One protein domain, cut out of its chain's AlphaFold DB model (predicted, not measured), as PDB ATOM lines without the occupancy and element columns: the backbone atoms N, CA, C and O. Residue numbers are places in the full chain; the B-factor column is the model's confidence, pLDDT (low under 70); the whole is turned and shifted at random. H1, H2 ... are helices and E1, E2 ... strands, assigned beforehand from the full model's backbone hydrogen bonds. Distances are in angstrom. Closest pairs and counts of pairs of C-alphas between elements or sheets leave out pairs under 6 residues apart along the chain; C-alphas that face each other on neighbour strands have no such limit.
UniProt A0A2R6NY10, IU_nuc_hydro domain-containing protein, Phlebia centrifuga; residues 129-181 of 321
ATOM      1  N   ILE A 129     -37.050 -21.691  22.605       96.38
ATOM      2  CA  ILE A 129     -37.042 -20.892  21.389       96.38
ATOM      3  C   ILE A 129     -38.398 -21.012  20.691       96.38
ATOM      4  O   ILE A 129     -38.682 -22.036  20.063       96.38
ATOM      5  N   PRO A 130     -39.267 -19.989  20.802       96.69
ATOM      6  CA  PRO A 130     -40.519 -19.972  20.062       96.69
ATOM      7  C   PRO A 130     -40.234 -19.960  18.561       96.69
ATOM      8  O   PRO A 130     -39.467 -19.123  18.075       96.69
ATOM      9  N   PHE A 131     -40.871 -20.842  17.794       96.00
ATOM     10  CA  PHE A 131     -40.697 -20.832  16.340       96.00
ATOM     11  C   PHE A 131     -41.162 -19.521  15.689       96.00
ATOM     12  O   PHE A 131     -40.484 -19.086  14.759       96.00
ATOM     13  N   PRO A 132     -42.202 -18.813  16.182       95.31
ATOM     14  CA  PRO A 132     -42.521 -17.471  15.695       95.31
ATOM     15  C   PRO A 132     -41.386 -16.460  15.912       95.31
ATOM     16  O   PRO A 132     -41.128 -15.622  15.045       95.31
ATOM     17  N   PHE A 133     -40.669 -16.551  17.038       95.88
ATOM     18  CA  PHE A 133     -39.485 -15.729  17.295       95.88
ATOM     19  C   PHE A 133     -38.373 -16.073  16.295       95.88
ATOM     20  O   PHE A 133     -37.862 -15.187  15.611       95.88
ATOM     21  N   TYR A 134     -38.058 -17.361  16.144       96.00
ATOM     22  CA  TYR A 134     -37.024 -17.822  15.217       96.00
ATOM     23  C   TYR A 134     -37.337 -17.425  13.762       96.00
ATOM     24  O   TYR A 134     -36.465 -16.923  13.057       96.00
ATOM     25  N   GLN A 135     -38.596 -17.552  13.332       95.06
ATOM     26  CA  GLN A 135     -39.073 -17.092  12.025       95.06
ATOM     27  C   GLN A 135     -38.905 -15.585  11.826       95.06
ATOM     28  O   GLN A 135     -38.525 -15.129  10.751       95.06
ATOM     29  N   THR A 136     -39.208 -14.796  12.853       95.44
ATOM     30  CA  THR A 136     -39.181 -13.334  12.754       95.44
ATOM     31  C   THR A 136     -37.754 -12.809  12.653       95.44
ATOM     32  O   THR A 136     -37.468 -11.957  11.806       95.44
ATOM     33  N   TYR A 137     -36.871 -13.314  13.516       95.12
ATOM     34  CA  TYR A 137     -35.552 -12.727  13.721       95.12
ATOM     35  C   TYR A 137     -34.432 -13.487  13.020       95.12
ATOM     36  O   TYR A 137     -33.517 -12.840  12.531       95.12
ATOM     37  N   ILE A 138     -34.502 -14.819  12.932       94.81
ATOM     38  CA  ILE A 138     -33.369 -15.656  12.512       94.81
ATOM     39  C   ILE A 138     -33.507 -16.132  11.064       94.81
ATOM     40  O   ILE A 138     -32.605 -15.929  10.253       94.81
ATOM     41  N   ASP A 139     -34.635 -16.756  10.721       94.62
ATOM     42  CA  ASP A 139     -34.865 -17.306   9.385       94.62
ATOM     43  C   ASP A 139     -36.331 -17.187   8.973       94.62
ATOM     44  O   ASP A 139     -37.164 -18.025   9.309       94.62
ATOM     45  N   LYS A 140     -36.642 -16.165   8.174       91.81
ATOM     46  CA  LYS A 140     -38.002 -15.914   7.665       91.81
ATOM     47  C   LYS A 140     -38.520 -17.021   6.749       91.81
ATOM     48  O   LYS A 140     -39.730 -17.137   6.568       91.81
ATOM     49  N   ASN A 141     -37.616 -17.821   6.183       87.62
ATOM     50  CA  ASN A 141     -37.939 -18.861   5.216       87.62
ATOM     51  C   ASN A 141     -38.066 -20.248   5.863       87.62
ATOM     52  O   ASN A 141     -38.346 -21.207   5.145       87.62
ATOM     53  N   ILE A 142     -37.887 -20.389   7.184       86.94
ATOM     54  CA  ILE A 142     -38.134 -21.671   7.854       86.94
ATOM     55  C   ILE A 142     -39.630 -22.009   7.788       86.94
ATOM     56  O   ILE A 142     -40.501 -21.260   8.248       86.94
ATOM     57  N   LEU A 143     -39.924 -23.159   7.188       77.62
ATOM     58  CA  LEU A 143     -41.288 -23.604   6.919       77.62
ATOM     59  C   LEU A 143     -41.535 -24.998   7.493       77.62
ATOM     60  O   LEU A 143     -42.244 -25.135   8.487       77.62
ATOM     61  N   SER A 144     -40.994 -26.022   6.832       86.62
ATOM     62  CA  SER A 144     -41.205 -27.441   7.140       86.62
ATOM     63  C   SER A 144     -40.228 -28.287   6.330       86.62
ATOM     64  O   SER A 144     -39.755 -27.839   5.286       86.62
ATOM     65  N   THR A 145     -40.069 -29.554   6.695       89.12
ATOM     66  CA  THR A 145     -39.221 -30.515   5.971       89.12
ATOM     67  C   THR A 145     -39.661 -30.763   4.519       89.12
ATOM     68  O   THR A 145     -38.882 -31.256   3.707       89.12
ATOM     69  N   LYS A 146     -40.890 -30.377   4.133       88.88
ATOM     70  CA  LYS A 146     -41.372 -30.418   2.734       88.88
ATOM     71  C   LYS A 146     -40.730 -29.362   1.832       88.88
ATOM     72  O   LYS A 146     -40.799 -29.479   0.611       88.88
ATOM     73  N   ARG A 147     -40.187 -28.297   2.420       87.81
ATOM     74  CA  ARG A 147     -39.450 -27.224   1.745       87.81
ATOM     75  C   ARG A 147     -38.198 -26.953   2.578       87.81
ATOM     76  O   ARG A 147     -38.206 -25.989   3.343       87.81
ATOM     77  N   PRO A 148     -37.202 -27.848   2.489       91.00
ATOM     78  CA  PRO A 148     -36.067 -27.830   3.392       91.00
ATOM     79  C   PRO A 148     -35.223 -26.570   3.212       91.00
ATOM     80  O   PRO A 148     -35.188 -25.974   2.132       91.00
ATOM     81  N   SER A 149     -34.523 -26.197   4.277       92.62
ATOM     82  CA  SER A 149     -33.607 -25.062   4.313       92.62
ATOM     83  C   SER A 149     -32.611 -25.083   3.146       92.62
ATOM     84  O   SER A 149     -31.940 -26.084   2.902       92.62
ATOM     85  N   ASN A 150     -32.478 -23.952   2.449       91.31
ATOM     86  CA  ASN A 150     -31.533 -23.771   1.347       91.31
ATOM     87  C   ASN A 150     -30.207 -23.162   1.858       91.31
ATOM     88  O   ASN A 150     -30.256 -22.072   2.443       91.31
ATOM     89  N   PRO A 151     -29.042 -23.812   1.657       93.06
ATOM     90  CA  PRO A 151     -27.747 -23.272   2.077       93.06
ATOM     91  C   PRO A 151     -27.313 -22.013   1.308       93.06
ATOM     92  O   PRO A 151     -26.567 -21.214   1.863       93.06
ATOM     93  N   ASP A 152     -27.789 -21.795   0.078       92.81
ATOM     94  CA  ASP A 152     -27.352 -20.661  -0.756       92.81
ATOM     95  C   ASP A 152     -27.988 -19.319  -0.342       92.81
ATOM     96  O   ASP A 152     -27.545 -18.248  -0.756       92.81
ATOM     97  N   GLU A 153     -29.038 -19.353   0.482       89.19
ATOM     98  CA  GLU A 153     -29.840 -18.176   0.846       89.19
ATOM     99  C   GLU A 153     -29.488 -17.587   2.217       89.19
ATOM    100  O   GLU A 153     -30.029 -16.546   2.600       89.19
ATOM    101  N   LYS A 154     -28.641 -18.260   3.003       92.44
ATOM    102  CA  LYS A 154     -28.413 -17.909   4.411       92.44
ATOM    103  C   LYS A 154     -27.037 -18.359   4.912       92.44
ATOM    104  O   LYS A 154     -26.435 -19.256   4.330       92.44
ATOM    105  N   PRO A 155     -26.526 -17.773   6.011       93.94
ATOM    106  CA  PRO A 155     -25.262 -18.202   6.600       93.94
ATOM    107  C   PRO A 155     -25.271 -19.694   6.983       93.94
ATOM    108  O   PRO A 155     -26.319 -20.201   7.397       93.94
ATOM    109  N   PRO A 156     -24.115 -20.389   6.958       94.12
ATOM    110  CA  PRO A 156     -24.036 -21.818   7.270       94.12
ATOM    111  C   PRO A 156     -24.651 -22.209   8.620       94.12
ATOM    112  O   PRO A 156     -25.346 -23.219   8.705       94.12
ATOM    113  N   ILE A 157     -24.457 -21.395   9.665       94.69
ATOM    114  CA  ILE A 157     -25.030 -21.666  10.994       94.69
ATOM    115  C   ILE A 157     -26.560 -21.569  10.994       94.69
ATOM    116  O   ILE A 157     -27.232 -22.403  11.601       94.69
ATOM    117  N   THR A 158     -27.122 -20.604  10.265       95.50
ATOM    118  CA  THR A 158     -28.570 -20.461  10.089       95.50
ATOM    119  C   THR A 158     -29.121 -21.624   9.274       95.50
ATOM    120  O   THR A 158     -30.135 -22.202   9.641       95.50
ATOM    121  N   HIS A 159     -28.431 -22.035   8.206       95.44
ATOM    122  CA  HIS A 159     -28.826 -23.214   7.439       95.44
ATOM    123  C   HIS A 159     -28.836 -24.481   8.298       95.44
ATOM    124  O   HIS A 159     -29.838 -25.200   8.294       95.44
ATOM    125  N   PHE A 160     -27.776 -24.719   9.071       94.75
ATOM    126  CA  PHE A 160     -27.673 -25.857   9.982       94.75
ATOM    127  C   PHE A 160     -28.803 -25.866  11.019       94.75
ATOM    128  O   PHE A 160     -29.532 -26.851  11.140       94.75
ATOM    129  N   THR A 161     -28.984 -24.749  11.730       94.94
ATOM    130  CA  THR A 161     -30.013 -24.634  12.773       94.94
ATOM    131  C   THR A 161     -31.420 -24.771  12.196       94.94
ATOM    132  O   THR A 161     -32.202 -25.554  12.727       94.94
ATOM    133  N   SER A 162     -31.732 -24.133  11.065       95.62
ATOM    134  CA  SER A 162     -33.040 -24.287  10.411       95.62
ATOM    135  C   SER A 162     -33.299 -25.718   9.937       95.62
ATOM    136  O   SER A 162     -34.393 -26.230  10.156       95.62
ATOM    137  N   SER A 163     -32.297 -26.396   9.366       93.94
ATOM    138  CA  SER A 163     -32.444 -27.784   8.891       93.94
ATOM    139  C   SER A 163     -32.813 -28.749  10.022       93.94
ATOM    140  O   SER A 163     -33.650 -29.631   9.848       93.94
ATOM    141  N   PHE A 164     -32.218 -28.566  11.203       91.19
ATOM    142  CA  PHE A 164     -32.576 -29.330  12.398       91.19
ATOM    143  C   PHE A 164     -33.955 -28.925  12.950       91.19
ATOM    144  O   PHE A 164     -34.781 -29.778  13.277       91.19
ATOM    145  N   LEU A 165     -34.228 -27.621  13.026       95.00
ATOM    146  CA  LEU A 165     -35.432 -27.077  13.654       95.00
ATOM    147  C   LEU A 165     -36.717 -27.324  12.857       95.00
ATOM    148  O   LEU A 165     -37.785 -27.383  13.463       95.00
ATOM    149  N   GLU A 166     -36.646 -27.506  11.538       94.00
ATOM    150  CA  GLU A 166     -37.810 -27.822  10.701       94.00
ATOM    151  C   GLU A 166     -38.547 -29.070  11.186       94.00
ATOM    152  O   GLU A 166     -39.761 -29.031  11.406       94.00
ATOM    153  N   ARG A 167     -37.815 -30.170  11.402       93.69
ATOM    154  CA  ARG A 167     -38.424 -31.407  11.894       93.69
ATOM    155  C   ARG A 167     -38.858 -31.271  13.348       93.69
ATOM    156  O   ARG A 167     -39.931 -31.756  13.706       93.69
ATOM    157  N   THR A 168     -38.058 -30.598  14.172       93.31
ATOM    158  CA  THR A 168     -38.395 -30.351  15.577       93.31
ATOM    159  C   THR A 168     -39.716 -29.605  15.697       93.31
ATOM    160  O   THR A 168     -40.586 -30.034  16.450       93.31
ATOM    161  N   ARG A 169     -39.927 -28.552  14.901       94.50
ATOM    162  CA  ARG A 169     -41.184 -27.800  14.887       94.50
ATOM    163  C   ARG A 169     -42.380 -28.668  14.554       94.50
ATOM    164  O   ARG A 169     -43.379 -28.626  15.264       94.50
ATOM    165  N   GLU A 170     -42.280 -29.451  13.482       93.56
ATOM    166  CA  GLU A 170     -43.362 -30.347  13.069       93.56
ATOM    167  C   GLU A 170     -43.774 -31.280  14.207       93.56
ATOM    168  O   GLU A 170     -44.964 -31.474  14.428       93.56
ATOM    169  N   VAL A 171     -42.801 -31.827  14.939       92.25
ATOM    170  CA  VAL A 171     -43.055 -32.703  16.086       92.25
ATOM    171  C   VAL A 171     -43.660 -31.923  17.254       92.25
ATOM    172  O   VAL A 171     -44.653 -32.370  17.816       92.25
ATOM    173  N   MET A 172     -43.122 -30.754  17.605       92.50
ATOM    174  CA  MET A 172     -43.611 -29.952  18.735       92.50
ATOM    175  C   MET A 172     -45.055 -29.474  18.539       92.50
ATOM    176  O   MET A 172     -45.853 -29.528  19.478       92.50
ATOM    177  N   ILE A 173     -45.446 -29.136  17.307       91.88
ATOM    178  CA  ILE A 173     -46.837 -28.795  16.980       91.88
ATOM    179  C   ILE A 173     -47.788 -29.968  17.281       91.88
ATOM    180  O   ILE A 173     -48.905 -29.730  17.739       91.88
ATOM    181  N   LEU A 174     -47.363 -31.227  17.095       91.06
ATOM    182  CA  LEU A 174     -48.180 -32.402  17.451       91.06
ATOM    183  C   LEU A 174     -48.422 -32.511  18.962       91.06
ATOM    184  O   LEU A 174     -49.452 -33.037  19.376       91.06
ATOM    185  N   PHE A 175     -47.504 -31.982  19.772       86.69
ATOM    186  CA  PHE A 175     -47.648 -31.857  21.223       86.69
ATOM    187  C   PHE A 175     -48.338 -30.549  21.649       86.69
ATOM    188  O   PHE A 175     -48.427 -30.258  22.839       86.69
ATOM    189  N   GLY A 176     -48.850 -29.759  20.698       90.19
ATOM    190  CA  GLY A 176     -49.570 -28.515  20.968       90.19
ATOM    191  C   GLY A 176     -48.676 -27.325  21.328       90.19
ATOM    192  O   GLY A 176     -49.182 -26.332  21.848       90.19
ATOM    193  N   LYS A 177     -47.366 -27.400  21.054       91.75
ATOM    194  CA  LYS A 177     -46.386 -26.360  21.398       91.75
ATOM    195  C   LYS A 177     -45.630 -25.886  20.152       91.75
ATOM    196  O   LYS A 177     -45.002 -26.683  19.471       91.75
ATOM    197  N   ASP A 178     -45.651 -24.584  19.850       95.00
ATOM    198  CA  ASP A 178     -44.863 -23.993  18.744       95.00
ATOM    199  C   ASP A 178     -43.549 -23.378  19.262       95.00
ATOM    200  O   ASP A 178     -43.207 -22.227  18.978       95.00
ATOM    201  N   ALA A 179     -42.800 -24.163  20.039       95.19
ATOM    202  CA  ALA A 179     -41.484 -23.808  20.562       95.19
ATOM    203  C   ALA A 179     -40.635 -25.064  20.809       95.19
ATOM    204  O   ALA A 179     -41.179 -26.150  21.004       95.19
ATOM    205  N   MET A 180     -39.309 -24.910  20.833       95.38
ATOM    206  CA  MET A 180     -38.381 -25.954  21.281       95.38
ATOM    207  C   MET A 180     -37.809 -25.591  22.653       95.38
ATOM    208  O   MET A 180     -37.243 -24.512  22.815       95.38
ATOM    209  N   GLU A 181     -37.925 -26.496  23.622       95.38
ATOM    210  CA  GLU A 181     -37.325 -26.348  24.954       95.38
ATOM    211  C   GLU A 181     -35.797 -26.505  24.880       95.38
ATOM    212  O   GLU A 181     -35.268 -27.361  24.172       95.38
TER     213      GLU A 181
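AT A GLANCE: This is residues 129 to 181 of the 321 residues of the protein "IU_nuc_hydro domain-containing protein" of Phlebia centrifuga (UniProt A0A2R6NY10). One long helix, H2, makes the long axis; the short helix H1 lies alongside it the opposite way, and a long loop, residues 138 to 155, joins them. After H2 the chain folds back into the short strand E1, which pairs antiparallel with residues 129 to 130. The 53 printed residues hold H1, H2 and E1 in that order, mostly helix; the whole is compact, radius of gyration of the C-alphas 10.4 A, spans 32 by 21 by 14 A.

IN THESE COORDINATES: H2, residues 156 to 174, is 28.3 A long, from C-alpha 156 at (-24.036, -21.818, 7.270), with a kink of 32 degrees near residue 167. H1 is residues 131 to 137, 10.0 A. E1, residues 179 to 181, 6.6 A, ends at C-alpha 181 (-37.325, -26.348, 24.954).

HOW THE PARTS SIT: H2 and H1 are close but not clearly touching, the closest C-alphas, Arg 169 and Phe 131, 7.1 A apart; they run opposite ways at a shallow tilt of 29 degrees. The closest C-alphas of H2 and E1, Met 172 and Ala 179, are 6.8 A apart. E1 pairs with no named strand. Every O i to N i+4 pair is within hydrogen-bond range in H1, 13 of 15 in H2.

THE WHOLE: C-alphas 152 and 176 are the two farthest apart, 32.1 A. The link H1 to H2 is long. The printed part has no cut; no printed residue is under 70 in pLDDT.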